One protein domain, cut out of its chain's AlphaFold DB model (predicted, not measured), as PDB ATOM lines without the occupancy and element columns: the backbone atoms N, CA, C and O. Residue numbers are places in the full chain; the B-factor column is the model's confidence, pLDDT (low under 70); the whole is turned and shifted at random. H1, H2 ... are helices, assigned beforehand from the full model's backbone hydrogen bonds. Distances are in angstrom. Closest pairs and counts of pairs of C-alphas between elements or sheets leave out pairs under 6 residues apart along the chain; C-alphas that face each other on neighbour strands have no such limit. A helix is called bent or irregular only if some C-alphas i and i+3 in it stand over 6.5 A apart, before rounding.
ATOM      1  N   CYS A  60      -2.248 -18.364  23.452       63.09
ATOM      2  CA  CYS A  60      -1.485 -18.054  24.660       63.09
ATOM      3  C   CYS A  60      -2.340 -17.971  25.941       63.09
ATOM      4  O   CYS A  60      -1.796 -17.669  27.000       63.09
ATOM      5  N   ASP A  61      -3.650 -18.238  25.850       61.25
ATOM      6  CA  ASP A  61      -4.642 -18.094  26.930       61.25
ATOM      7  C   ASP A  61      -4.698 -16.675  27.541       61.25
ATOM      8  O   ASP A  61      -5.086 -16.489  28.688       61.25
ATOM      9  N   ALA A  62      -4.330 -15.654  26.756       56.53
ATOM     10  CA  ALA A  62      -4.237 -14.255  27.188       56.53
ATOM     11  C   ALA A  62      -5.567 -13.480  27.080       56.53
ATOM     12  O   ALA A  62      -5.618 -12.276  27.325       56.53
ATOM     13  N   THR A  63      -6.654 -14.146  26.678       58.09
ATOM     14  CA  THR A  63      -7.979 -13.524  26.544       58.09
ATOM     15  C   THR A  63      -8.673 -13.418  27.904       58.09
ATOM     16  O   THR A  63      -8.660 -14.411  28.634       58.09
ATOM     17  N   PRO A  64      -9.361 -12.306  28.221       56.22
ATOM     18  CA  PRO A  64     -10.088 -12.171  29.483       56.22
ATOM     19  C   PRO A  64     -11.121 -13.293  29.653       56.22
ATOM     20  O   PRO A  64     -11.866 -13.612  28.725       56.22
ATOM     21  N   HIS A  65     -11.172 -13.903  30.837       56.44
ATOM     22  CA  HIS A  65     -12.178 -14.919  31.145       56.44
ATOM     23  C   HIS A  65     -13.560 -14.268  31.299       56.44
ATOM     24  O   HIS A  65     -13.698 -13.226  31.940       56.44
ATOM     25  N   THR A  66     -14.594 -14.881  30.723       58.25
ATOM     26  CA  THR A  66     -15.972 -14.400  30.850       58.25
ATOM     27  C   THR A  66     -16.507 -14.677  32.253       58.25
ATOM     28  O   THR A  66     -16.641 -15.830  32.663       58.25
ATOM     29  N   VAL A  67     -16.823 -13.612  32.990       56.50
ATOM     30  CA  VAL A  67     -17.362 -13.695  34.358       56.50
ATOM     31  C   VAL A  67     -18.819 -14.188  34.353       56.50
ATOM     32  O   VAL A  67     -19.234 -14.887  35.272       56.50
ATOM     33  N   ASP A  68     -19.577 -13.900  33.289       67.88
ATOM     34  CA  ASP A  68     -21.008 -14.212  33.223       67.88
ATOM     35  C   ASP A  68     -21.302 -15.704  32.948       67.88
ATOM     36  O   ASP A  68     -20.812 -16.258  31.953       67.88
ATOM     37  N   PRO A  69     -22.205 -16.353  33.711       67.94
ATOM     38  CA  PRO A  69     -22.565 -17.759  33.493       67.94
ATOM     39  C   PRO A  69     -23.257 -17.991  32.138       67.94
ATOM     40  O   PRO A  69     -23.068 -19.028  31.503       67.94
ATOM     41  N   VAL A  70     -24.007 -17.002  31.635       68.62
ATOM     42  CA  VAL A  70     -24.663 -17.062  30.313       68.62
ATOM     43  C   VAL A  70     -23.631 -17.040  29.180       68.62
ATOM     44  O   VAL A  70     -23.766 -17.775  28.200       68.62
ATOM     45  N   ALA A  71     -22.565 -16.246  29.326       69.56
ATOM     46  CA  ALA A  71     -21.457 -16.224  28.377       69.56
ATOM     47  C   ALA A  71     -20.696 -17.558  28.379       69.56
ATOM     48  O   ALA A  71     -20.378 -18.084  27.313       69.56
ATOM     49  N   GLN A  72     -20.456 -18.144  29.557       72.62
ATOM     50  CA  GLN A  72     -19.831 -19.466  29.691       72.62
ATOM     51  C   GLN A  72     -20.683 -20.585  29.068       72.62
ATOM     52  O   GLN A  72     -20.134 -21.471  28.404       72.62
ATOM     53  N   LEU A  73     -22.015 -20.528  29.206       74.94
ATOM     54  CA  LEU A  73     -22.939 -21.450  28.539       74.94
ATOM     55  C   LEU A  73     -22.857 -21.309  27.012       74.94
ATOM     56  O   LEU A  73     -22.658 -22.309  26.323       74.94
ATOM     57  N   LEU A  74     -22.949 -20.086  26.474       79.25
ATOM     58  CA  LEU A  74     -22.844 -19.831  25.031       79.25
ATOM     59  C   LEU A  74     -21.494 -20.307  24.471       79.25
ATOM     60  O   LEU A  74     -21.446 -20.956  23.429       79.25
ATOM     61  N   PHE A  75     -20.403 -20.018  25.178       78.56
ATOM     62  CA  PHE A  75     -19.055 -20.442  24.812       78.56
ATOM     63  C   PHE A  75     -18.923 -21.974  24.809       78.56
ATOM     64  O   PHE A  75     -18.374 -22.552  23.872       78.56
ATOM     65  N   THR A  76     -19.508 -22.644  25.806       82.25
ATOM     66  CA  THR A  76     -19.583 -24.110  25.888       82.25
ATOM     67  C   THR A  76     -20.387 -24.698  24.727       82.25
ATOM     68  O   THR A  76     -19.908 -25.609  24.057       82.25
ATOM     69  N   VAL A  77     -21.566 -24.143  24.435       85.69
ATOM     70  CA  VAL A  77     -22.418 -24.524  23.296       85.69
ATOM     71  C   VAL A  77     -21.666 -24.383  21.970       85.69
ATOM     72  O   VAL A  77     -21.692 -25.302  21.151       85.69
ATOM     73  N   LEU A  78     -20.940 -23.278  21.770       86.12
ATOM     74  CA  LEU A  78     -20.203 -23.014  20.535       86.12
ATOM     75  C   LEU A  78     -18.972 -23.933  20.380       86.12
ATOM     76  O   LEU A  78     -18.721 -24.424  19.278       86.12
ATOM     77  N   ILE A  79     -18.259 -24.249  21.472       86.19
ATOM     78  CA  ILE A  79     -17.190 -25.268  21.472       86.19
ATOM     79  C   ILE A  79     -17.747 -26.647  21.121       86.19
ATOM     80  O   ILE A  79     -17.184 -27.322  20.264       86.19
ATOM     81  N   ILE A  80     -18.850 -27.074  21.745       86.56
ATOM     82  CA  ILE A  80     -19.451 -28.385  21.460       86.56
ATOM     83  C   ILE A  80     -19.921 -28.445  20.006       86.56
ATOM     84  O   ILE A  80     -19.637 -29.427  19.330       86.56
ATOM     85  N   GLY A  81     -20.566 -27.391  19.495       85.56
ATOM     86  CA  GLY A  81     -21.001 -27.315  18.098       85.56
ATOM     87  C   GLY A  81     -19.835 -27.450  17.116       85.56
ATOM     88  O   GLY A  81     -19.889 -28.268  16.195       85.56
ATOM     89  N   GLY A  82     -18.740 -26.719  17.357       86.06
ATOM     90  CA  GLY A  82     -17.512 -26.832  16.569       86.06
ATOM     91  C   GLY A  82     -16.900 -28.234  16.639       86.06
ATOM     92  O   GLY A  82     -16.693 -28.871  15.606       86.06
ATOM     93  N   MET A  83     -16.670 -28.749  17.852       88.31
ATOM     94  CA  MET A  83     -16.081 -30.074  18.070       88.31
ATOM     95  C   MET A  83     -16.914 -31.195  17.453       88.31
ATOM     96  O   MET A  83     -16.351 -32.060  16.786       88.31
ATOM     97  N   VAL A  84     -18.237 -31.183  17.632       87.88
ATOM     98  CA  VAL A  84     -19.139 -32.192  17.060       87.88
ATOM     99  C   VAL A  84     -19.118 -32.129  15.540       87.88
ATOM    100  O   VAL A  84     -19.033 -33.179  14.915       87.88
ATOM    101  N   THR A  85     -19.104 -30.940  14.932       86.88
ATOM    102  CA  THR A  85     -19.041 -30.814  13.466       86.88
ATOM    103  C   THR A  85     -17.779 -31.473  12.901       86.88
ATOM    104  O   THR A  85     -17.875 -32.316  12.008       86.88
ATOM    105  N   PHE A  86     -16.597 -31.183  13.458       86.94
ATOM    106  CA  PHE A  86     -15.351 -31.817  13.006       86.94
ATOM    107  C   PHE A  86     -15.279 -33.317  13.348       86.94
ATOM    108  O   PHE A  86     -14.907 -34.120  12.493       86.94
ATOM    109  N   MET A  87     -15.652 -33.719  14.568       85.94
ATOM    110  CA  MET A  87     -15.565 -35.113  15.029       85.94
ATOM    111  C   MET A  87     -16.567 -36.040  14.342       85.94
ATOM    112  O   MET A  87     -16.201 -37.153  13.971       85.94
ATOM    113  N   ALA A  88     -17.816 -35.601  14.160       83.62
ATOM    114  CA  ALA A  88     -18.839 -36.370  13.455       83.62
ATOM    115  C   ALA A  88     -18.440 -36.576  11.992       83.62
ATOM    116  O   ALA A  88     -18.528 -37.694  11.496       83.62
ATOM    117  N   THR A  89     -17.909 -35.533  11.340       84.31
ATOM    118  CA  THR A  89     -17.387 -35.631   9.970       84.31
ATOM    119  C   THR A  89     -16.220 -36.615   9.886       84.31
ATOM    120  O   THR A  89     -16.241 -37.513   9.051       84.31
ATOM    121  N   PHE A  90     -15.219 -36.495  10.766       84.25
ATOM    122  CA  PHE A  90     -14.038 -37.365  10.760       84.25
ATOM    123  C   PHE A  90     -14.385 -38.835  11.041       84.25
ATOM    124  O   PHE A  90     -13.982 -39.725  10.291       84.25
ATOM    125  N   ASN A  91     -15.166 -39.102  12.092       80.31
ATOM    126  CA  ASN A  91     -15.541 -40.466  12.468       80.31
ATOM    127  C   ASN A  91     -16.559 -41.077  11.489       80.31
ATOM    128  O   ASN A  91     -16.448 -42.259  11.171       80.31
ATOM    129  N   GLY A  92     -17.492 -40.280  10.958       76.69
ATOM    130  CA  GLY A  92     -18.444 -40.700   9.927       76.69
ATOM    131  C   GLY A  92     -17.755 -41.072   8.614       76.69
ATOM    132  O   GLY A  92     -17.963 -42.173   8.109       76.69
ATOM    133  N   LEU A  93     -16.846 -40.224   8.118       81.25
ATOM    134  CA  LEU A  93     -16.006 -40.536   6.954       81.25
ATOM    135  C   LEU A  93     -15.157 -41.793   7.164       81.25
ATOM    136  O   LEU A  93     -14.991 -42.578   6.235       81.25
ATOM    137  N   ARG A  94     -14.629 -42.010   8.373       78.81
ATOM    138  CA  ARG A  94     -13.817 -43.193   8.685       78.81
ATOM    139  C   ARG A  94     -14.629 -44.492   8.728       78.81
ATOM    140  O   ARG A  94     -14.089 -45.533   8.372       78.81
ATOM    141  N   GLN A  95     -15.878 -44.453   9.197       75.94
ATOM    142  CA  GLN A  95     -16.711 -45.652   9.370       75.94
ATOM    143  C   GLN A  95     -17.572 -45.979   8.142       75.94
ATOM    144  O   GLN A  95     -17.793 -47.153   7.862       75.94
ATOM    145  N   LEU A  96     -18.050 -44.966   7.413       74.19
ATOM    146  CA  LEU A  96     -18.997 -45.122   6.300       74.19
ATOM    147  C   LEU A  96     -18.463 -44.584   4.959       74.19
ATOM    148  O   LEU A  96     -19.029 -44.877   3.910       74.19
ATOM    149  N   GLY A  97     -17.363 -43.826   4.958       79.38
ATOM    150  CA  GLY A  97     -16.843 -43.182   3.753       79.38
ATOM    151  C   GLY A  97     -17.685 -41.984   3.308       79.38
ATOM    152  O   GLY A  97     -18.424 -41.381   4.086       79.38
ATOM    153  N   ILE A  98     -17.574 -41.622   2.028       79.88
ATOM    154  CA  ILE A  98     -18.197 -40.415   1.447       79.88
ATOM    155  C   ILE A  98     -19.740 -40.467   1.513       79.88
ATOM    156  O   ILE A  98     -20.394 -39.428   1.598       79.88
ATOM    157  N   THR A  99     -20.335 -41.665   1.551       76.19
ATOM    158  CA  THR A  99     -21.793 -41.872   1.661       76.19
ATOM    159  C   THR A  99     -22.386 -41.304   2.954       76.19
ATOM    160  O   THR A  99     -23.565 -40.936   2.960       76.19
ATOM    161  N   PHE A 100     -21.571 -41.138   4.007       74.81
ATOM    162  CA  PHE A 100     -21.937 -40.459   5.253       74.81
ATOM    163  C   PHE A 100     -22.549 -39.076   5.003       74.81
ATOM    164  O   PHE A 100     -23.579 -38.738   5.584       74.81
ATOM    165  N   PHE A 101     -21.969 -38.289   4.088       74.88
ATOM    166  CA  PHE A 101     -22.503 -36.967   3.763       74.88
ATOM    167  C   PHE A 101     -23.898 -37.031   3.148       74.88
ATOM    168  O   PHE A 101     -24.692 -36.137   3.381       74.88
ATOM    169  N   ILE A 102     -24.225 -38.076   2.392       71.62
ATOM    170  CA  ILE A 102     -25.529 -38.187   1.732       71.62
ATOM    171  C   ILE A 102     -26.589 -38.654   2.740       71.62
ATOM    172  O   ILE A 102     -27.683 -38.095   2.797       71.62
ATOM    173  N   HIS A 103     -26.258 -39.656   3.561       67.12
ATOM    174  CA  HIS A 103     -27.235 -40.367   4.392       67.12
ATOM    175  C   HIS A 103     -27.340 -39.879   5.844       67.12
ATOM    176  O   HIS A 103     -28.350 -40.162   6.483       67.12
ATOM    177  N   SER A 104     -26.350 -39.161   6.389       70.31
ATOM    178  CA  SER A 104     -26.223 -38.945   7.844       70.31
ATOM    179  C   SER A 104     -26.324 -37.483   8.302       70.31
ATOM    180  O   SER A 104     -25.899 -37.153   9.406       70.31
ATOM    181  N   HIS A 105     -26.946 -36.590   7.524       77.00
ATOM    182  CA  HIS A 105     -27.208 -35.197   7.940       77.00
ATOM    183  C   HIS A 105     -27.937 -35.081   9.298       77.00
ATOM    184  O   HIS A 105     -27.621 -34.211  10.108       77.00
ATOM    185  N   TRP A 106     -28.872 -35.993   9.577       80.94
ATOM    186  CA  TRP A 106     -29.630 -36.083  10.835       80.94
ATOM    187  C   TRP A 106     -28.781 -36.520  12.044       80.94
ATOM    188  O   TRP A 106     -29.193 -36.341  13.188       80.94
ATOM    189  N   PHE A 107     -27.577 -37.046  11.812       83.19
ATOM    190  CA  PHE A 107     -26.679 -37.516  12.864       83.19
ATOM    191  C   PHE A 107     -25.989 -36.360  13.608       83.19
ATOM    192  O   PHE A 107     -25.777 -36.444  14.815       83.19
ATOM    193  N   TYR A 108     -25.701 -35.245  12.925       85.81
ATOM    194  CA  TYR A 108     -25.088 -34.056  13.532       85.81
ATOM    195  C   TYR A 108     -25.904 -33.456  14.696       85.81
ATOM    196  O   TYR A 108     -25.333 -33.319  15.782       85.81
ATOM    197  N   PRO A 109     -27.208 -33.120  14.548       87.62
ATOM    198  CA  PRO A 109     -27.997 -32.598  15.664       87.62
ATOM    199  C   PRO A 109     -28.170 -33.630  16.789       87.62
ATOM    200  O   PRO A 109     -28.152 -33.253  17.958       87.62
ATOM    201  N   LEU A 110     -28.263 -34.925  16.459       88.38
ATOM    202  CA  LEU A 110     -28.363 -35.998  17.449       88.38
ATOM    203  C   LEU A 110     -27.098 -36.088  18.319       88.38
ATOM    204  O   LEU A 110     -27.193 -36.002  19.544       88.38
ATOM    205  N   ILE A 111     -25.908 -36.173  17.706       88.31
ATOM    206  CA  ILE A 111     -24.641 -36.161  18.454       88.31
ATOM    207  C   ILE A 111     -24.489 -34.857  19.230       88.31
ATOM    208  O   ILE A 111     -24.002 -34.891  20.355       88.31
ATOM    209  N   PHE A 112     -24.892 -33.715  18.667       89.50
ATOM    210  CA  PHE A 112     -24.794 -32.430  19.352       89.50
ATOM    211  C   PHE A 112     -25.599 -32.416  20.659       89.50
ATOM    212  O   PHE A 112     -25.055 -32.036  21.696       89.50
ATOM    213  N   VAL A 113     -26.845 -32.901  20.645       88.62
ATOM    214  CA  VAL A 113     -27.671 -33.026  21.858       88.62
ATOM    215  C   VAL A 113     -27.051 -34.017  22.849       88.62
ATOM    216  O   VAL A 113     -26.936 -33.692  24.030       88.62
ATOM    217  N   CYS A 114     -26.572 -35.179  22.391       87.75
ATOM    218  CA  CYS A 114     -25.873 -36.136  23.257       87.75
ATOM    219  C   CYS A 114     -24.598 -35.537  23.879       87.75
ATOM    220  O   CYS A 114     -24.374 -35.682  25.078       87.75
ATOM    221  N   ALA A 115     -23.781 -34.829  23.098       87.44
ATOM    222  CA  ALA A 115     -22.548 -34.195  23.553       87.44
ATOM    223  C   ALA A 115     -22.825 -33.079  24.567       87.44
ATOM    224  O   ALA A 115     -22.130 -32.988  25.577       87.44
ATOM    225  N   LEU A 116     -23.859 -32.267  24.325       87.75
ATOM    226  CA  LEU A 116     -24.326 -31.240  25.251       87.75
ATOM    227  C   LEU A 116     -24.802 -31.867  26.568       87.75
ATOM    228  O   LEU A 116     -24.357 -31.445  27.634       87.75
ATOM    229  N   PHE A 117     -25.624 -32.917  26.503       87.00
ATOM    230  CA  PHE A 117     -26.105 -33.633  27.684       87.00
ATOM    231  C   PHE A 117     -24.957 -34.249  28.495       87.00
ATOM    232  O   PHE A 117     -24.832 -33.970  29.686       87.00
ATOM    233  N   VAL A 118     -24.064 -35.019  27.857       86.31
ATOM    234  CA  VAL A 118     -22.901 -35.622  28.530       86.31
ATOM    235  C   VAL A 118     -21.997 -34.534  29.114       86.31
ATOM    236  O   VAL A 118     -21.496 -34.695  30.226       86.31
ATOM    237  N   ARG A 119     -21.813 -33.397  28.426       84.94
ATOM    238  CA  ARG A 119     -20.986 -32.283  28.914       84.94
ATOM    239  C   ARG A 119     -21.572 -31.628  30.159       84.94
ATOM    240  O   ARG A 119     -20.813 -31.363  31.088       84.94
ATOM    241  N   LEU A 120     -22.878 -31.377  30.175       81.81
ATOM    242  CA  LEU A 120     -23.563 -30.721  31.287       81.81
ATOM    243  C   LEU A 120     -23.739 -31.661  32.493       81.81
ATOM    244  O   LEU A 120     -23.432 -31.268  33.614       81.81
ATOM    245  N   ALA A 121     -24.167 -32.906  32.271       79.25
ATOM    246  CA  ALA A 121     -24.467 -33.851  33.349       79.25
ATOM    247  C   ALA A 121     -23.213 -34.471  33.995       79.25
ATOM    248  O   ALA A 121     -23.157 -34.638  35.214       79.25
ATOM    249  N   ILE A 122     -22.211 -34.828  33.183       78.06
ATOM    250  CA  ILE A 122     -21.057 -35.642  33.603       78.06
ATOM    251  C   ILE A 122     -19.752 -34.862  33.418       78.06
ATOM    252  O   ILE A 122     -18.958 -34.721  34.348       78.06
ATOM    253  N   GLY A 123     -19.540 -34.327  32.214       71.62
ATOM    254  CA  GLY A 123     -18.282 -33.728  31.785       71.62
ATOM    255  C   GLY A 123     -17.819 -32.580  32.673       71.62
ATOM    256  O   GLY A 123     -16.659 -32.568  33.069       71.62
ATOM    257  N   ALA A 124     -18.707 -31.646  33.014       73.31
ATOM    258  CA  ALA A 124     -18.388 -30.520  33.887       73.31
ATOM    259  C   ALA A 124     -17.914 -30.988  35.275       73.31
ATOM    260  O   ALA A 124     -16.808 -30.641  35.682       73.31
ATOM    261  N   ARG A 125     -18.704 -31.841  35.947       75.88
ATOM    262  CA  ARG A 125     -18.437 -32.334  37.313       75.88
ATOM    263  C   ARG A 125     -17.155 -33.165  37.412       75.88
ATOM    264  O   ARG A 125     -16.398 -33.007  38.362       75.88
ATOM    265  N   ILE A 126     -16.898 -34.042  36.438       75.81
ATOM    266  CA  ILE A 126     -15.674 -34.858  36.431       75.81
ATOM    267  C   ILE A 126     -14.455 -34.000  36.059       75.81
ATOM    268  O   ILE A 126     -13.397 -34.158  36.670       75.81
ATOM    269  N   CYS A 127     -14.584 -33.067  35.106       69.94
ATOM    270  CA  CYS A 127     -13.477 -32.180  34.743       69.94
ATOM    271  C   CYS A 127     -13.050 -31.297  35.916       69.94
ATOM    272  O   CYS A 127     -11.855 -31.248  36.180       69.94
ATOM    273  N   THR A 128     -13.973 -30.638  36.630       72.00
ATOM    274  CA  THR A 128     -13.612 -29.801  37.790       72.00
ATOM    275  C   THR A 128     -12.930 -30.631  38.873       72.00
ATOM    276  O   THR A 128     -11.794 -30.338  39.227       72.00
ATOM    277  N   PHE A 129     -13.529 -31.754  39.281       75.81
ATOM    278  CA  PHE A 129     -12.956 -32.641  40.299       75.81
ATOM    279  C   PHE A 129     -11.533 -33.131  39.965       75.81
ATOM    280  O   PHE A 129     -10.678 -33.216  40.848       75.81
ATOM    281  N   ILE A 130     -11.252 -33.452  38.697       75.12
ATOM    282  CA  ILE A 130      -9.912 -33.880  38.265       75.12
ATOM    283  C   ILE A 130      -8.957 -32.687  38.138       75.12
ATOM    284  O   ILE A 130      -7.796 -32.809  38.523       75.12
ATOM    285  N   ILE A 131      -9.422 -31.539  37.642       68.56
ATOM    286  CA  ILE A 131      -8.621 -30.313  37.529       68.56
ATOM    287  C   ILE A 131      -8.169 -29.836  38.911       68.56
ATOM    288  O   ILE A 131      -6.975 -29.623  39.108       68.56
ATOM    289  N   ASP A 132      -9.081 -29.757  39.877       70.25
ATOM    290  CA  ASP A 132      -8.793 -29.294  41.239       70.25
ATOM    291  C   ASP A 132      -7.833 -30.245  41.975       70.25
ATOM    292  O   ASP A 132      -7.018 -29.819  42.794       70.25
ATOM    293  N   LYS A 133      -7.874 -31.542  41.640       74.38
ATOM    294  CA  LYS A 133      -6.993 -32.568  42.214       74.38
ATOM    295  C   LYS A 133      -5.620 -32.670  41.532       74.38
ATOM    296  O   LYS A 133      -4.685 -33.179  42.150       74.38
ATOM    297  N   LEU A 134      -5.485 -32.232  40.275       67.19
ATOM    298  CA  LEU A 134      -4.294 -32.474  39.446       67.19
ATOM    299  C   LEU A 134      -3.509 -31.201  39.077       67.19
ATOM    300  O   LEU A 134      -2.290 -31.269  38.916       67.19
ATOM    301  N   ILE A 135      -4.163 -30.042  38.954       61.72
ATOM    302  CA  ILE A 135      -3.512 -28.789  38.547       61.72
ATOM    303  C   ILE A 135      -2.964 -28.050  39.772       61.72
ATOM    304  O   ILE A 135      -3.668 -27.303  40.448       61.72
ATOM    305  N   LYS A 136      -1.657 -28.192  40.023       57.69
ATOM    306  CA  LYS A 136      -0.949 -27.340  40.993       57.69
ATOM    307  C   LYS A 136      -0.902 -25.881  40.496       57.69
ATOM    308  O   LYS A 136      -0.644 -25.657  39.312       57.69
ATOM    309  N   PRO A 137      -1.044 -24.873  41.380       57.38
ATOM    310  CA  PRO A 137      -1.182 -23.458  40.997       57.38
ATOM    311  C   PRO A 137       0.077 -22.797  40.396       57.38
ATOM    312  O   PRO A 137       0.051 -21.611  40.092       57.38
ATOM    313  N   GLN A 138       1.176 -23.535  40.212       56.25
ATOM    314  CA  GLN A 138       2.460 -23.025  39.702       56.25
ATOM    315  C   GLN A 138       2.643 -23.203  38.180       56.25
ATOM    316  O   GLN A 138       3.716 -22.923  37.650       56.25
ATOM    317  N   MET A 139       1.637 -23.708  37.460       56.09
ATOM    318  CA  MET A 139       1.750 -24.003  36.026       56.09
ATOM    319  C   MET A 139       1.364 -22.790  35.167       56.09
ATOM    320  O   MET A 139       0.226 -22.325  35.223       56.09
ATOM    321  N   ASN A 140       2.302 -22.315  34.337       62.56
ATOM    322  CA  ASN A 140       2.105 -21.207  33.389       62.56
ATOM    323  C   ASN A 140       0.839 -21.389  32.527       62.56
ATOM    324  O   ASN A 140       0.537 -22.506  32.099       62.56
ATOM    325  N   GLY A 141       0.150 -20.285  32.206       67.12
ATOM    326  CA  GLY A 141      -1.179 -20.278  31.565       67.12
ATOM    327  C   GLY A 141      -1.321 -21.199  30.347       67.12
ATOM    328  O   GLY A 141      -2.227 -22.025  30.311       67.12
ATOM    329  N   ILE A 142      -0.363 -21.167  29.415       69.00
ATOM    330  CA  ILE A 142      -0.343 -22.037  28.220       69.00
ATOM    331  C   ILE A 142      -0.373 -23.527  28.597       69.00
ATOM    332  O   ILE A 142      -1.132 -24.307  28.019       69.00
ATOM    333  N   LEU A 143       0.433 -23.928  29.584       68.81
ATOM    334  CA  LEU A 143       0.526 -25.317  30.032       68.81
ATOM    335  C   LEU A 143      -0.735 -25.733  30.802       68.81
ATOM    336  O   LEU A 143      -1.212 -26.852  30.629       68.81
ATOM    337  N   ARG A 144      -1.321 -24.822  31.593       72.12
ATOM    338  CA  ARG A 144      -2.612 -25.034  32.263       72.12
ATOM    339  C   ARG A 144      -3.749 -25.217  31.251       72.12
ATOM    340  O   ARG A 144      -4.528 -26.160  31.388       72.12
ATOM    341  N   ALA A 145      -3.822 -24.371  30.224       68.88
ATOM    342  CA  ALA A 145      -4.810 -24.457  29.149       68.88
ATOM    343  C   ALA A 145      -4.675 -25.760  28.342       68.88
ATOM    344  O   ALA A 145      -5.670 -26.452  28.111       68.88
ATOM    345  N   ALA A 146      -3.446 -26.144  27.979       73.88
ATOM    346  CA  ALA A 146      -3.163 -27.410  27.306       73.88
ATOM    347  C   ALA A 146      -3.563 -28.624  28.164       73.88
ATOM    348  O   ALA A 146      -4.234 -29.529  27.667       73.88
ATOM    349  N   LEU A 147      -3.234 -28.626  29.462       76.56
ATOM    350  CA  LEU A 147      -3.580 -29.720  30.373       76.56
ATOM    351  C   LEU A 147      -5.097 -29.808  30.619       76.56
ATOM    352  O   LEU A 147      -5.664 -30.896  30.619       76.56
ATOM    353  N   THR A 148      -5.775 -28.665  30.744       75.00
ATOM    354  CA  THR A 148      -7.240 -28.585  30.881       75.00
ATOM    355  C   THR A 148      -7.942 -29.107  29.624       75.00
ATOM    356  O   THR A 148      -8.914 -29.856  29.723       75.00
ATOM    357  N   SER A 149      -7.421 -28.773  28.436       78.00
ATOM    358  CA  SER A 149      -7.866 -29.334  27.154       78.00
ATOM    359  C   SER A 149      -7.660 -30.853  27.103       78.00
ATOM    360  O   SER A 149      -8.599 -31.575  26.778       78.00
ATOM    361  N   LEU A 150      -6.476 -31.348  27.489       83.50
ATOM    362  CA  LEU A 150      -6.147 -32.777  27.520       83.50
ATOM    363  C   LEU A 150      -7.075 -33.569  28.453       83.50
ATOM    364  O   LEU A 150      -7.600 -34.597  28.038       83.50
ATOM    365  N   ILE A 151      -7.311 -33.089  29.680       82.12
ATOM    366  CA  ILE A 151      -8.221 -33.726  30.647       82.12
ATOM    367  C   ILE A 151      -9.643 -33.772  30.071       82.12
ATOM    368  O   ILE A 151     -10.264 -34.832  30.016       82.12
ATOM    369  N   ASN A 152     -10.137 -32.633  29.584       82.12
ATOM    370  CA  ASN A 152     -11.475 -32.504  29.015       82.12
ATOM    371  C   ASN A 152     -11.695 -33.451  27.820       82.12
ATOM    372  O   ASN A 152     -12.617 -34.266  27.825       82.12
ATOM    373  N   VAL A 153     -10.821 -33.382  26.814       83.06
ATOM    374  CA  VAL A 153     -10.874 -34.241  25.623       83.06
ATOM    375  C   VAL A 153     -10.687 -35.713  26.006       83.06
ATOM    376  O   VAL A 153     -11.435 -36.565  25.537       83.06
ATOM    377  N   GLY A 154      -9.752 -36.021  26.908       82.62
ATOM    378  CA  GLY A 154      -9.460 -37.384  27.354       82.62
ATOM    379  C   GLY A 154     -10.628 -38.085  28.054       82.62
ATOM    380  O   GLY A 154     -10.750 -39.299  27.935       82.62
ATOM    381  N   ILE A 155     -11.510 -37.345  28.732       82.94
ATOM    382  CA  ILE A 155     -12.718 -37.896  29.373       82.94
ATOM    383  C   ILE A 155     -13.887 -37.943  28.384       82.94
ATOM    384  O   ILE A 155     -14.587 -38.949  28.278       82.94
ATOM    385  N   MET A 156     -14.108 -36.853  27.647       84.25
ATOM    386  CA  MET A 156     -15.296 -36.693  26.805       84.25
ATOM    387  C   MET A 156     -15.216 -37.509  25.510       84.25
ATOM    388  O   MET A 156     -16.226 -38.060  25.070       84.25
ATOM    389  N   THR A 157     -14.036 -37.616  24.892       85.12
ATOM    390  CA  THR A 157     -13.880 -38.299  23.601       85.12
ATOM    391  C   THR A 157     -14.137 -39.807  23.687       85.12
ATOM    392  O   THR A 157     -14.917 -40.276  22.864       85.12
ATOM    393  N   PRO A 158     -13.605 -40.586  24.653       85.56
ATOM    394  CA  PRO A 158     -13.914 -42.017  24.746       85.56
ATOM    395  C   PRO A 158     -15.407 -42.300  24.957       85.56
ATOM    396  O   PRO A 158     -15.953 -43.200  24.320       85.56
ATOM    397  N   ILE A 159     -16.088 -41.494  25.782       87.44
ATOM    398  CA  ILE A 159     -17.537 -41.607  26.012       87.44
ATOM    399  C   ILE A 159     -18.297 -41.345  24.706       87.44
ATOM    400  O   ILE A 159     -19.099 -42.174  24.273       87.44
ATOM    401  N   MET A 160     -18.009 -40.230  24.028       86.62
ATOM    402  CA  MET A 160     -18.702 -39.864  22.790       86.62
ATOM    403  C   MET A 160     -18.380 -40.800  21.619       86.62
ATOM    404  O   MET A 160     -19.274 -41.095  20.834       86.62
ATOM    405  N   VAL A 161     -17.151 -41.315  21.511       84.62
ATOM    406  CA  VAL A 161     -16.777 -42.339  20.518       84.62
ATOM    407  C   VAL A 161     -17.523 -43.644  20.789       84.62
ATOM    408  O   VAL A 161     -18.008 -44.257  19.845       84.62
ATOM    409  N   THR A 162     -17.701 -44.029  22.057       83.81
ATOM    410  CA  THR A 162     -18.514 -45.199  22.432       83.81
ATOM    411  C   THR A 162     -19.963 -45.041  21.988       83.81
ATOM    412  O   THR A 162     -20.492 -45.926  21.320       83.81
ATOM    413  N   ILE A 163     -20.579 -43.892  22.279       85.19
ATOM    414  CA  ILE A 163     -21.948 -43.570  21.851       85.19
ATOM    415  C   ILE A 163     -22.048 -43.589  20.316       85.19
ATOM    416  O   ILE A 163     -22.880 -44.302  19.763       85.19
ATOM    417  N   VAL A 164     -21.169 -42.870  19.612       81.06
ATOM    418  CA  VAL A 164     -21.170 -42.775  18.140       81.06
ATOM    419  C   VAL A 164     -20.986 -44.140  17.472       81.06
ATOM    420  O   VAL A 164     -21.751 -44.477  16.572       81.06
ATOM    421  N   THR A 165     -20.020 -44.950  17.913       79.56
ATOM    422  CA  THR A 165     -19.789 -46.293  17.358       79.56
ATOM    423  C   THR A 165     -20.968 -47.229  17.636       79.56
ATOM    424  O   THR A 165     -21.363 -47.975  16.739       79.56
ATOM    425  N   LEU A 166     -21.582 -47.158  18.823       82.31
ATOM    426  CA  LEU A 166     -22.768 -47.951  19.151       82.31
ATOM    427  C   LEU A 166     -23.970 -47.581  18.263       82.31
ATOM    428  O   LEU A 166     -24.656 -48.479  17.781       82.31
ATOM    429  N   LEU A 167     -24.196 -46.287  17.993       80.38
ATOM    430  CA  LEU A 167     -25.267 -45.838  17.092       80.38
ATOM    431  C   LEU A 167     -25.029 -46.213  15.619       80.38
ATOM    432  O   LEU A 167     -25.998 -46.456  14.906       80.38
ATOM    433  N   LEU A 168     -23.776 -46.235  15.151       76.75
ATOM    434  CA  LEU A 168     -23.457 -46.473  13.735       76.75
ATOM    435  C   LEU A 168     -23.235 -47.950  13.376       76.75
ATOM    436  O   LEU A 168     -23.530 -48.345  12.253       76.75
ATOM    437  N   THR A 169     -22.709 -48.762  14.300       71.62
ATOM    438  CA  THR A 169     -22.330 -50.168  14.030       71.62
ATOM    439  C   THR A 169     -23.004 -51.200  14.938       71.62
ATOM    440  O   THR A 169     -22.860 -52.403  14.713       71.62
ATOM    441  N   GLY A 170     -23.783 -50.766  15.933       75.38
ATOM    442  CA  GLY A 170     -24.427 -51.658  16.896       75.38
ATOM    443  C   GLY A 170     -23.437 -52.301  17.872       75.38
ATOM    444  O   GLY A 170     -22.362 -51.771  18.152       75.38
ATOM    445  N   THR A 171     -23.816 -53.448  18.436       77.56
ATOM    446  CA  THR A 171     -23.040 -54.166  19.467       77.56
ATOM    447  C   THR A 171     -21.967 -55.104  18.906       77.56
ATOM    448  O   THR A 171     -21.071 -55.527  19.640       77.56
ATOM    449  N   ASN A 172     -22.024 -55.429  17.614       70.06
ATOM    450  CA  ASN A 172     -21.132 -56.402  16.987       70.06
ATOM    451  C   ASN A 172     -19.694 -55.861  16.910       70.06
ATOM    452  O   ASN A 172     -19.446 -54.793  16.358       70.06
ATOM    453  N   ASN A 173     -18.733 -56.611  17.460       71.38
ATOM    454  CA  ASN A 173     -17.308 -56.249  17.527       71.38
ATOM    455  C   ASN A 173     -16.999 -54.900  18.216       71.38
ATOM    456  O   ASN A 173     -15.911 -54.350  18.031       71.38
ATOM    457  N   LEU A 174     -17.913 -54.392  19.058       72.75
ATOM    458  CA  LEU A 174     -17.819 -53.074  19.699       72.75
ATOM    459  C   LEU A 174     -16.461 -52.833  20.386       72.75
ATOM    460  O   LEU A 174     -15.839 -51.799  20.159       72.75
ATOM    461  N   ALA A 175     -15.960 -53.792  21.170       74.62
ATOM    462  CA  ALA A 175     -14.690 -53.652  21.893       74.62
ATOM    463  C   ALA A 175     -13.468 -53.498  20.963       74.62
ATOM    464  O   ALA A 175     -12.596 -52.668  21.226       74.62
ATOM    465  N   LEU A 176     -13.422 -54.246  19.854       77.25
ATOM    466  CA  LEU A 176     -12.335 -54.169  18.872       77.25
ATOM    467  C   LEU A 176     -12.397 -52.848  18.093       77.25
ATOM    468  O   LEU A 176     -11.389 -52.151  17.966       77.25
ATOM    469  N   SER A 177     -13.597 -52.461  17.651       74.56
ATOM    470  CA  SER A 177     -13.844 -51.160  17.024       74.56
ATOM    471  C   SER A 177     -13.441 -50.007  17.945       74.56
ATOM    472  O   SER A 177     -12.805 -49.057  17.492       74.56
ATOM    473  N   LEU A 178     -13.737 -50.084  19.246       79.00
ATOM    474  CA  LEU A 178     -13.348 -49.062  20.220       79.00
ATOM    475  C   LEU A 178     -11.835 -48.982  20.421       79.00
ATOM    476  O   LEU A 178     -11.287 -47.883  20.358       79.00
ATOM    477  N   ALA A 179     -11.153 -50.118  20.589       78.81
ATOM    478  CA  ALA A 179      -9.702 -50.157  20.773       78.81
ATOM    479  C   ALA A 179      -8.939 -49.485  19.611       78.81
ATOM    480  O   ALA A 179      -7.945 -48.799  19.838       78.81
ATOM    481  N   ILE A 180      -9.436 -49.625  18.378       79.25
ATOM    482  CA  ILE A 180      -8.832 -49.036  17.171       79.25
ATOM    483  C   ILE A 180      -9.318 -47.590  16.930       79.25
ATOM    484  O   ILE A 180      -8.596 -46.762  16.359       79.25
ATOM    485  N   ASN A 181     -10.540 -47.240  17.350       79.19
ATOM    486  CA  ASN A 181     -11.116 -45.917  17.098       79.19
ATOM    487  C   ASN A 181     -10.718 -44.859  18.133       79.19
ATOM    488  O   ASN A 181     -10.373 -43.742  17.736       79.19
ATOM    489  N   ILE A 182     -10.721 -45.206  19.425       84.75
ATOM    490  CA  ILE A 182     -10.445 -44.288  20.540       84.75
ATOM    491  C   ILE A 182      -9.086 -43.577  20.413       84.75
ATOM    492  O   ILE A 182      -9.102 -42.346  20.422       84.75
ATOM    493  N   PRO A 183      -7.923 -44.252  20.263       85.06
ATOM    494  CA  PRO A 183      -6.628 -43.567  20.308       85.06
ATOM    495  C   PRO A 183      -6.475 -42.532  19.187       85.06
ATOM    496  O   PRO A 183      -6.077 -41.396  19.448       85.06
ATOM    497  N   LEU A 184      -6.878 -42.874  17.957       85.56
ATOM    498  CA  LEU A 184      -6.852 -41.927  16.839       85.56
ATOM    499  C   LEU A 184      -7.831 -40.764  17.068       85.56
ATOM    500  O   LEU A 184      -7.463 -39.608  16.871       85.56
ATOM    501  N   SER A 185      -9.059 -41.049  17.520       85.44
ATOM    502  CA  SER A 185     -10.053 -39.998  17.760       85.44
ATOM    503  C   SER A 185      -9.645 -39.061  18.900       85.44
ATOM    504  O   SER A 185      -9.963 -37.881  18.818       85.44
ATOM    505  N   VAL A 186      -8.937 -39.538  19.931       88.00
ATOM    506  CA  VAL A 186      -8.405 -38.699  21.023       88.00
ATOM    507  C   VAL A 186      -7.300 -37.772  20.516       88.00
ATOM    508  O   VAL A 186      -7.341 -36.579  20.811       88.00
ATOM    509  N   VAL A 187      -6.359 -38.269  19.704       88.31
ATOM    510  CA  VAL A 187      -5.293 -37.432  19.115       88.31
ATOM    511  C   VAL A 187      -5.882 -36.350  18.207       88.31
ATOM    512  O   VAL A 187      -5.557 -35.171  18.364       88.31
ATOM    513  N   VAL A 188      -6.796 -36.714  17.300       88.25
ATOM    514  CA  VAL A 188      -7.454 -35.738  16.414       88.25
ATOM    515  C   VAL A 188      -8.314 -34.763  17.223       88.25
ATOM    516  O   VAL A 188      -8.282 -33.567  16.953       88.25
ATOM    517  N   ALA A 189      -9.028 -35.222  18.258       87.12
ATOM    518  CA  ALA A 189      -9.824 -34.343  19.114       87.12
ATOM    519  C   ALA A 189      -8.964 -33.347  19.900       87.12
ATOM    520  O   ALA A 189      -9.369 -32.197  20.039       87.12
ATOM    521  N   LEU A 190      -7.774 -33.739  20.363       87.44
ATOM    522  CA  LEU A 190      -6.856 -32.834  21.053       87.44
ATOM    523  C   LEU A 190      -6.360 -31.739  20.101       87.44
ATOM    524  O   LEU A 190      -6.458 -30.556  20.434       87.44
ATOM    525  N   LEU A 191      -5.902 -32.118  18.902       87.50
ATOM    526  CA  LEU A 191      -5.430 -31.177  17.881       87.50
ATOM    527  C   LEU A 191      -6.538 -30.213  17.432       87.50
ATOM    528  O   LEU A 191      -6.343 -28.998  17.443       87.50
ATOM    529  N   VAL A 192      -7.717 -30.741  17.089       87.69
ATOM    530  CA  VAL A 192      -8.870 -29.941  16.652       87.69
ATOM    531  C   VAL A 192      -9.370 -29.033  17.777       87.69
ATOM    532  O   VAL A 192      -9.637 -27.862  17.523       87.69
ATOM    533  N   ASN A 193      -9.450 -29.511  19.024       87.06
ATOM    534  CA  ASN A 193      -9.894 -28.681  20.145       87.06
ATOM    535  C   ASN A 193      -8.912 -27.537  20.425       87.06
ATOM    536  O   ASN A 193      -9.333 -26.389  20.546       87.06
ATOM    537  N   TYR A 194      -7.613 -27.841  20.507       82.94
ATOM    538  CA  TYR A 194      -6.596 -26.875  20.923       82.94
ATOM    539  C   TYR A 194      -6.265 -25.836  19.841       82.94
ATOM    540  O   TYR A 194      -6.184 -24.650  20.152       82.94
ATOM    541  N   PHE A 195      -6.105 -26.250  18.579       83.25
ATOM    542  CA  PHE A 195      -5.710 -25.339  17.496       83.25
ATOM    543  C   PHE A 195      -6.894 -24.733  16.738       83.25
ATOM    544  O   PHE A 195      -6.830 -23.575  16.339       83.25
ATOM    545  N   ILE A 196      -7.977 -25.484  16.522       85.06
ATOM    546  CA  ILE A 196      -9.063 -25.044  15.636       85.06
ATOM    547  C   ILE A 196     -10.218 -24.479  16.459       85.06
ATOM    548  O   ILE A 196     -10.508 -23.286  16.391       85.06
ATOM    549  N   VAL A 197     -10.881 -25.315  17.259       85.62
ATOM    550  CA  VAL A 197     -12.172 -24.955  17.853       85.62
ATOM    551  C   VAL A 197     -12.021 -23.907  18.951       85.62
ATOM    552  O   VAL A 197     -12.671 -22.871  18.857       85.62
ATOM    553  N   VAL A 198     -11.155 -24.098  19.955       82.06
ATOM    554  CA  VAL A 198     -11.021 -23.111  21.045       82.06
ATOM    555  C   VAL A 198     -10.598 -21.724  20.528       82.06
ATOM    556  O   VAL A 198     -11.259 -20.749  20.902       82.06
ATOM    557  N   PRO A 199      -9.590 -21.573  19.641       81.81
ATOM    558  CA  PRO A 199      -9.208 -20.254  19.142       81.81
ATOM    559  C   PRO A 199     -10.261 -19.595  18.245       81.81
ATOM    560  O   PRO A 199     -10.501 -18.397  18.397       81.81
ATOM    561  N   ILE A 200     -10.926 -20.352  17.359       83.94
ATOM    562  CA  ILE A 200     -12.007 -19.821  16.508       83.94
ATOM    563  C   ILE A 200     -13.198 -19.386  17.365       83.94
ATOM    564  O   ILE A 200     -13.726 -18.297  17.160       83.94
ATOM    565  N   VAL A 201     -13.595 -20.185  18.359       82.31
ATOM    566  CA  VAL A 201     -14.712 -19.865  19.264       82.31
ATOM    567  C   VAL A 201     -14.423 -18.596  20.069       82.31
ATOM    568  O   VAL A 201     -15.287 -17.722  20.129       82.31
ATOM    569  N   ARG A 202     -13.206 -18.428  20.608       78.25
ATOM    570  CA  ARG A 202     -12.790 -17.169  21.263       78.25
ATOM    571  C   ARG A 202     -12.840 -15.985  20.296       78.25
ATOM    572  O   ARG A 202     -13.415 -14.954  20.635       78.25
ATOM    573  N   LEU A 203     -12.300 -16.140  19.088       80.00
ATOM    574  CA  LEU A 203     -12.258 -15.077  18.083       80.00
ATOM    575  C   LEU A 203     -13.671 -14.650  17.650       80.00
ATOM    576  O   LEU A 203     -13.960 -13.455  17.619       80.00
ATOM    577  N   VAL A 204     -14.572 -15.600  17.383       80.00
ATOM    578  CA  VAL A 204     -15.981 -15.328  17.048       80.00
ATOM    579  C   VAL A 204     -16.712 -14.681  18.226       80.00
ATOM    580  O   VAL A 204     -17.405 -13.682  18.035       80.00
ATOM    581  N   TYR A 205     -16.542 -15.194  19.447       75.38
ATOM    582  CA  TYR A 205     -17.212 -14.646  20.625       75.38
ATOM    583  C   TYR A 205     -16.839 -13.174  20.864       75.38
ATOM    584  O   TYR A 205     -17.721 -12.314  20.893       75.38
ATOM    585  N   PHE A 206     -15.545 -12.861  20.957       72.44
ATOM    586  CA  PHE A 206     -15.097 -11.505  21.278       72.44
ATOM    587  C   PHE A 206     -15.197 -10.527  20.101       72.44
ATOM    588  O   PHE A 206     -15.638  -9.399  20.302       72.44
ATOM    589  N   ASN A 207     -14.843 -10.931  18.873       71.44
ATOM    590  CA  ASN A 207     -14.820 -10.000  17.736       71.44
ATOM    591  C   ASN A 207     -16.170  -9.879  17.001       71.44
ATOM    592  O   ASN A 207     -16.341  -8.910  16.258       71.44
ATOM    593  N   VAL A 208     -17.110 -10.826  17.167       72.12
ATOM    594  CA  VAL A 208     -18.397 -10.845  16.431       72.12
ATOM    595  C   VAL A 208     -19.621 -10.859  17.349       72.12
ATOM    596  O   VAL A 208     -20.586 -10.154  17.064       72.12
ATOM    597  N   ILE A 209     -19.636 -11.649  18.428       69.94
ATOM    598  CA  ILE A 209     -20.832 -11.765  19.283       69.94
ATOM    599  C   ILE A 209     -20.920 -10.587  20.257       69.94
ATOM    600  O   ILE A 209     -21.965  -9.943  20.332       69.94
ATOM    601  N   LEU A 210     -19.831 -10.267  20.958       68.19
ATOM    602  CA  LEU A 210     -19.806  -9.191  21.956       68.19
ATOM    603  C   LEU A 210     -19.937  -7.789  21.326       68.19
ATOM    604  O   LEU A 210     -20.540  -6.895  21.910       68.19
ATOM    605  N   THR A 211     -19.416  -7.615  20.111       60.97
ATOM    606  CA  THR A 211     -19.423  -6.353  19.345       60.97
ATOM    607  C   THR A 211     -20.708  -6.117  18.545       60.97
ATOM    608  O   THR A 211     -20.948  -4.998  18.091       60.97
ATOM    609  N   SER A 212     -21.540  -7.144  18.333       62.53
ATOM    610  CA  SER A 212     -22.723  -7.051  17.469       62.53
ATOM    611  C   SER A 212     -24.011  -6.796  18.259       62.53
ATOM    612  O   SER A 212     -24.333  -7.558  19.177       62.53
ATOM    613  N   PRO A 213     -24.866  -5.841  17.839       56.97
ATOM    614  CA  PRO A 213     -26.168  -5.623  18.473       56.97
ATOM    615  C   PRO A 213     -27.119  -6.827  18.336       56.97
ATOM    616  O   PRO A 213     -28.070  -6.951  19.109       56.97
ATOM    617  N   ARG A 214     -26.875  -7.748  17.386       57.41
ATOM    618  CA  ARG A 214     -27.595  -9.035  17.309       57.41
ATOM    619  C   ARG A 214     -27.056 -10.056  18.313       57.41
ATOM    620  O   ARG A 214     -27.849 -10.800  18.881       57.41
ATOM    621  N   GLY A 215     -25.747 -10.058  18.567       59.38
ATOM    622  CA  GLY A 215     -25.124 -10.894  19.594       59.38
ATOM    623  C   GLY A 215     -25.603 -10.520  20.996       59.38
ATOM    624  O   GLY A 215     -26.009 -11.401  21.746       59.38
ATOM    625  N   LEU A 216     -25.729  -9.222  21.298       62.09
ATOM    626  CA  LEU A 216     -26.366  -8.756  22.538       62.09
ATOM    627  C   LEU A 216     -27.835  -9.201  22.672       62.09
ATOM    628  O   LEU A 216     -28.266  -9.552  23.768       62.09
ATOM    629  N   LYS A 217     -28.618  -9.215  21.581       59.84
ATOM    630  CA  LYS A 217     -29.998  -9.744  21.607       59.84
ATOM    631  C   LYS A 217     -30.027 -11.247  21.890       59.84
ATOM    632  O   LYS A 217     -30.848 -11.677  22.694       59.84
ATOM    633  N   LEU A 218     -29.128 -12.024  21.281       62.59
ATOM    634  CA  LEU A 218     -28.983 -13.456  21.562       62.59
ATOM    635  C   LEU A 218     -28.565 -13.702  23.020       62.59
ATOM    636  O   LEU A 218     -29.116 -14.590  23.663       62.59
ATOM    637  N   LEU A 219     -27.654 -12.886  23.558       64.50
ATOM    638  CA  LEU A 219     -27.204 -12.975  24.947       64.50
ATOM    639  C   LEU A 219     -28.351 -12.687  25.929       64.50
ATOM    640  O   LEU A 219     -28.561 -13.468  26.849       64.50
ATOM    641  N   ARG A 220     -29.160 -11.641  25.686       65.38
ATOM    642  CA  ARG A 220     -30.375 -11.346  26.475       65.38
ATOM    643  C   ARG A 220     -31.437 -12.442  26.361       65.38
ATOM    644  O   ARG A 220     -32.082 -12.766  27.350       65.38
ATOM    645  N   PHE A 221     -31.620 -13.019  25.171       65.44
ATOM    646  CA  PHE A 221     -32.543 -14.137  24.963       65.44
ATOM    647  C   PHE A 221     -32.095 -15.361  25.770       65.44
ATOM    648  O   PHE A 221     -32.872 -15.904  26.547       65.44
ATOM    649  N   LEU A 222     -30.819 -15.742  25.677       63.44
ATOM    650  CA  LEU A 222     -30.246 -16.816  26.491       63.44
ATOM    651  C   LEU A 222     -30.330 -16.513  27.988       63.44
ATOM    652  O   LEU A 222     -30.698 -17.400  28.742       63.44
ATOM    653  N   GLN A 223     -30.077 -15.276  28.418       65.75
ATOM    654  CA  GLN A 223     -30.223 -14.846  29.812       65.75
ATOM    655  C   GLN A 223     -31.664 -14.993  30.332       65.75
ATOM    656  O   GLN A 223     -31.852 -15.282  31.511       65.75
ATOM    657  N   HIS A 224     -32.675 -14.855  29.467       67.38
ATOM    658  CA  HIS A 224     -34.080 -15.054  29.829       67.38
ATOM    659  C   HIS A 224     -34.435 -16.535  30.068       67.38
ATOM    660  O   HIS A 224     -35.194 -16.838  30.983       67.38
ATOM    661  N   TYR A 225     -33.847 -17.466  29.304       62.00
ATOM    662  CA  TYR A 225     -34.055 -18.917  29.480       62.00
ATOM    663  C   TYR A 225     -33.030 -19.588  30.416       62.00
ATOM    664  O   TYR A 225     -33.273 -20.685  30.920       62.00
ATOM    665  N   ALA A 226     -31.902 -18.929  30.695       57.28
ATOM    666  CA  ALA A 226     -30.841 -19.407  31.576       57.28
ATOM    667  C   ALA A 226     -31.293 -19.804  32.994       57.28
ATOM    668  O   ALA A 226     -30.835 -20.858  33.432       57.28
ATOM    669  N   PRO A 227     -32.166 -19.069  33.724       56.41
ATOM    670  CA  PRO A 227     -32.555 -19.479  35.077       56.41
ATOM    671  C   PRO A 227     -33.285 -20.829  35.096       56.41
ATOM    672  O   PRO A 227     -33.034 -21.637  35.984       56.41
ATOM    673  N   ALA A 228     -34.110 -21.129  34.085       55.25
ATOM    674  CA  ALA A 228     -34.775 -22.428  33.977       55.25
ATOM    675  C   ALA A 228     -33.774 -23.578  33.752       55.25
ATOM    676  O   ALA A 228     -33.964 -24.672  34.276       55.25
ATOM    677  N   PHE A 229     -32.687 -23.327  33.013       52.97
ATOM    678  CA  PHE A 229     -31.617 -24.308  32.814       52.97
ATOM    679  C   PHE A 229     -30.691 -24.434  34.035       52.97
ATOM    680  O   PHE A 229     -30.341 -25.551  34.396       52.97
ATOM    681  N   LEU A 230     -30.319 -23.331  34.694       52.97
ATOM    682  CA  LEU A 230     -29.481 -23.328  35.905       52.97
ATOM    683  C   LEU A 230     -30.140 -24.099  37.057       52.97
ATOM    684  O   LEU A 230     -29.523 -25.008  37.612       52.97
ATOM    685  N   VAL A 231     -31.425 -23.833  37.321       52.62
ATOM    686  CA  VAL A 231     -32.202 -24.542  38.353       52.62
ATOM    687  C   VAL A 231     -32.320 -26.042  38.044       52.62
ATOM    688  O   VAL A 231     -32.223 -26.863  38.952       52.62
ATOM    689  N   LEU A 232     -32.451 -26.428  36.767       44.09
ATOM    690  CA  LEU A 232     -32.440 -27.838  36.347       44.09
ATOM    691  C   LEU A 232     -31.049 -28.498  36.485       44.09
ATOM    692  O   LEU A 232     -30.948 -29.716  36.621       44.09
ATOM    693  N   LEU A 233     -29.970 -27.709  36.434       46.25
ATOM    694  CA  LEU A 233     -28.577 -28.171  36.509       46.25
ATOM    695  C   LEU A 233     -28.032 -28.268  37.948       46.25
ATOM    696  O   LEU A 233     -26.980 -28.883  38.156       46.25
ATOM    697  N   GLY A 234     -28.758 -27.733  38.934       40.47
ATOM    698  CA  GLY A 234     -28.364 -27.757  40.346       40.47
ATOM    699  C   GLY A 234     -27.273 -26.741  40.688       40.47
ATOM    700  O   GLY A 234     -26.342 -27.076  41.423       40.47
TER     701      GLY A 234
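Overview. This is residues 60 to 234 of the 235 residues of an uncharacterized protein of Coriobacteriales bacterium DNF00809 (UniProt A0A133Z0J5). Core helix H1 is crossed by bent H5 on one side and arm H3a on another; H4 folds back along H5a, and H6 lies across one end of H1. The class is all helix: 175 printed residues with six named helices, H1 to H6. The whole is compact, radius of gyration of the C-alphas 17.3 A, spans 46 by 40 by 31 A.

Along the chain. H5, residues 174 to 209, assigned as one helix by its hydrogen bonds, is bent, with C-alphas 195 and 198 6.8 A apart: H5a, 174 to 195, 30.3 A, and H5b, 198 to 209. H3, 107 to 134, likewise one helix by its hydrogen bonds, is bent, with C-alphas 121 and 124 7.0 A apart: H3a, 107 to 121, and H3b, 124 to 134. H1, 69 to 96, 38.7 A, begins at C-alpha (-22.565, -17.759, 33.493). H2 is 99 to 103, H4 141 to 169, 40.6 A. H6, 213 to 233, 29.0 A, ends at C-alpha (-28.577, -28.171, 36.509). H5a and H6 are irregular: C-alphas 180 and 183 are 6.7 A apart, 224 and 227 7.0 A.

Arrangement. H5a and H4 form a hairpin, closest C-alphas Ile 182 and Pro 158, 5.9 A. H1, the hub, touches H5b with residues 75 to 82 alone, closest C-alphas Ile 79 and Val 201, 6.3 A. H1 touches H3a with residues 77 to 88 alone, closest C-alphas Val 84 and Phe 112, 6.1 A, a steep tilt of 46 degrees. H6, with residues 219 to 226 alone, touches residues 70 to 71 of H1, about perpendicular at 88 degrees, closest C-alphas Gln 223 and Val 70, 6.0 A. H2 and H1 touch only at the corner, and only just, with 3 pairs of C-alphas within 8 A, closest Phe 100 and Gly 92, 5.8 A. H3b and H4 form a hairpin, closest C-alphas Cys 127 and Asn 152, 6.1 A. Every O i to N i+4 pair is within hydrogen-bond range in H1, H2, H3a, H3b and H5b; 23 of 25 are in H4, 16 of 18 in H5a, 15 of 17 in H6.

Size, cuts and confidence. The C-alphas farthest apart, Asn 173 and Pro 213, are 51.4 A apart. The printed part has no cut and no long link. pLDDT is under 70 for 52 residues, among them 60 to 71 and 209 to 234.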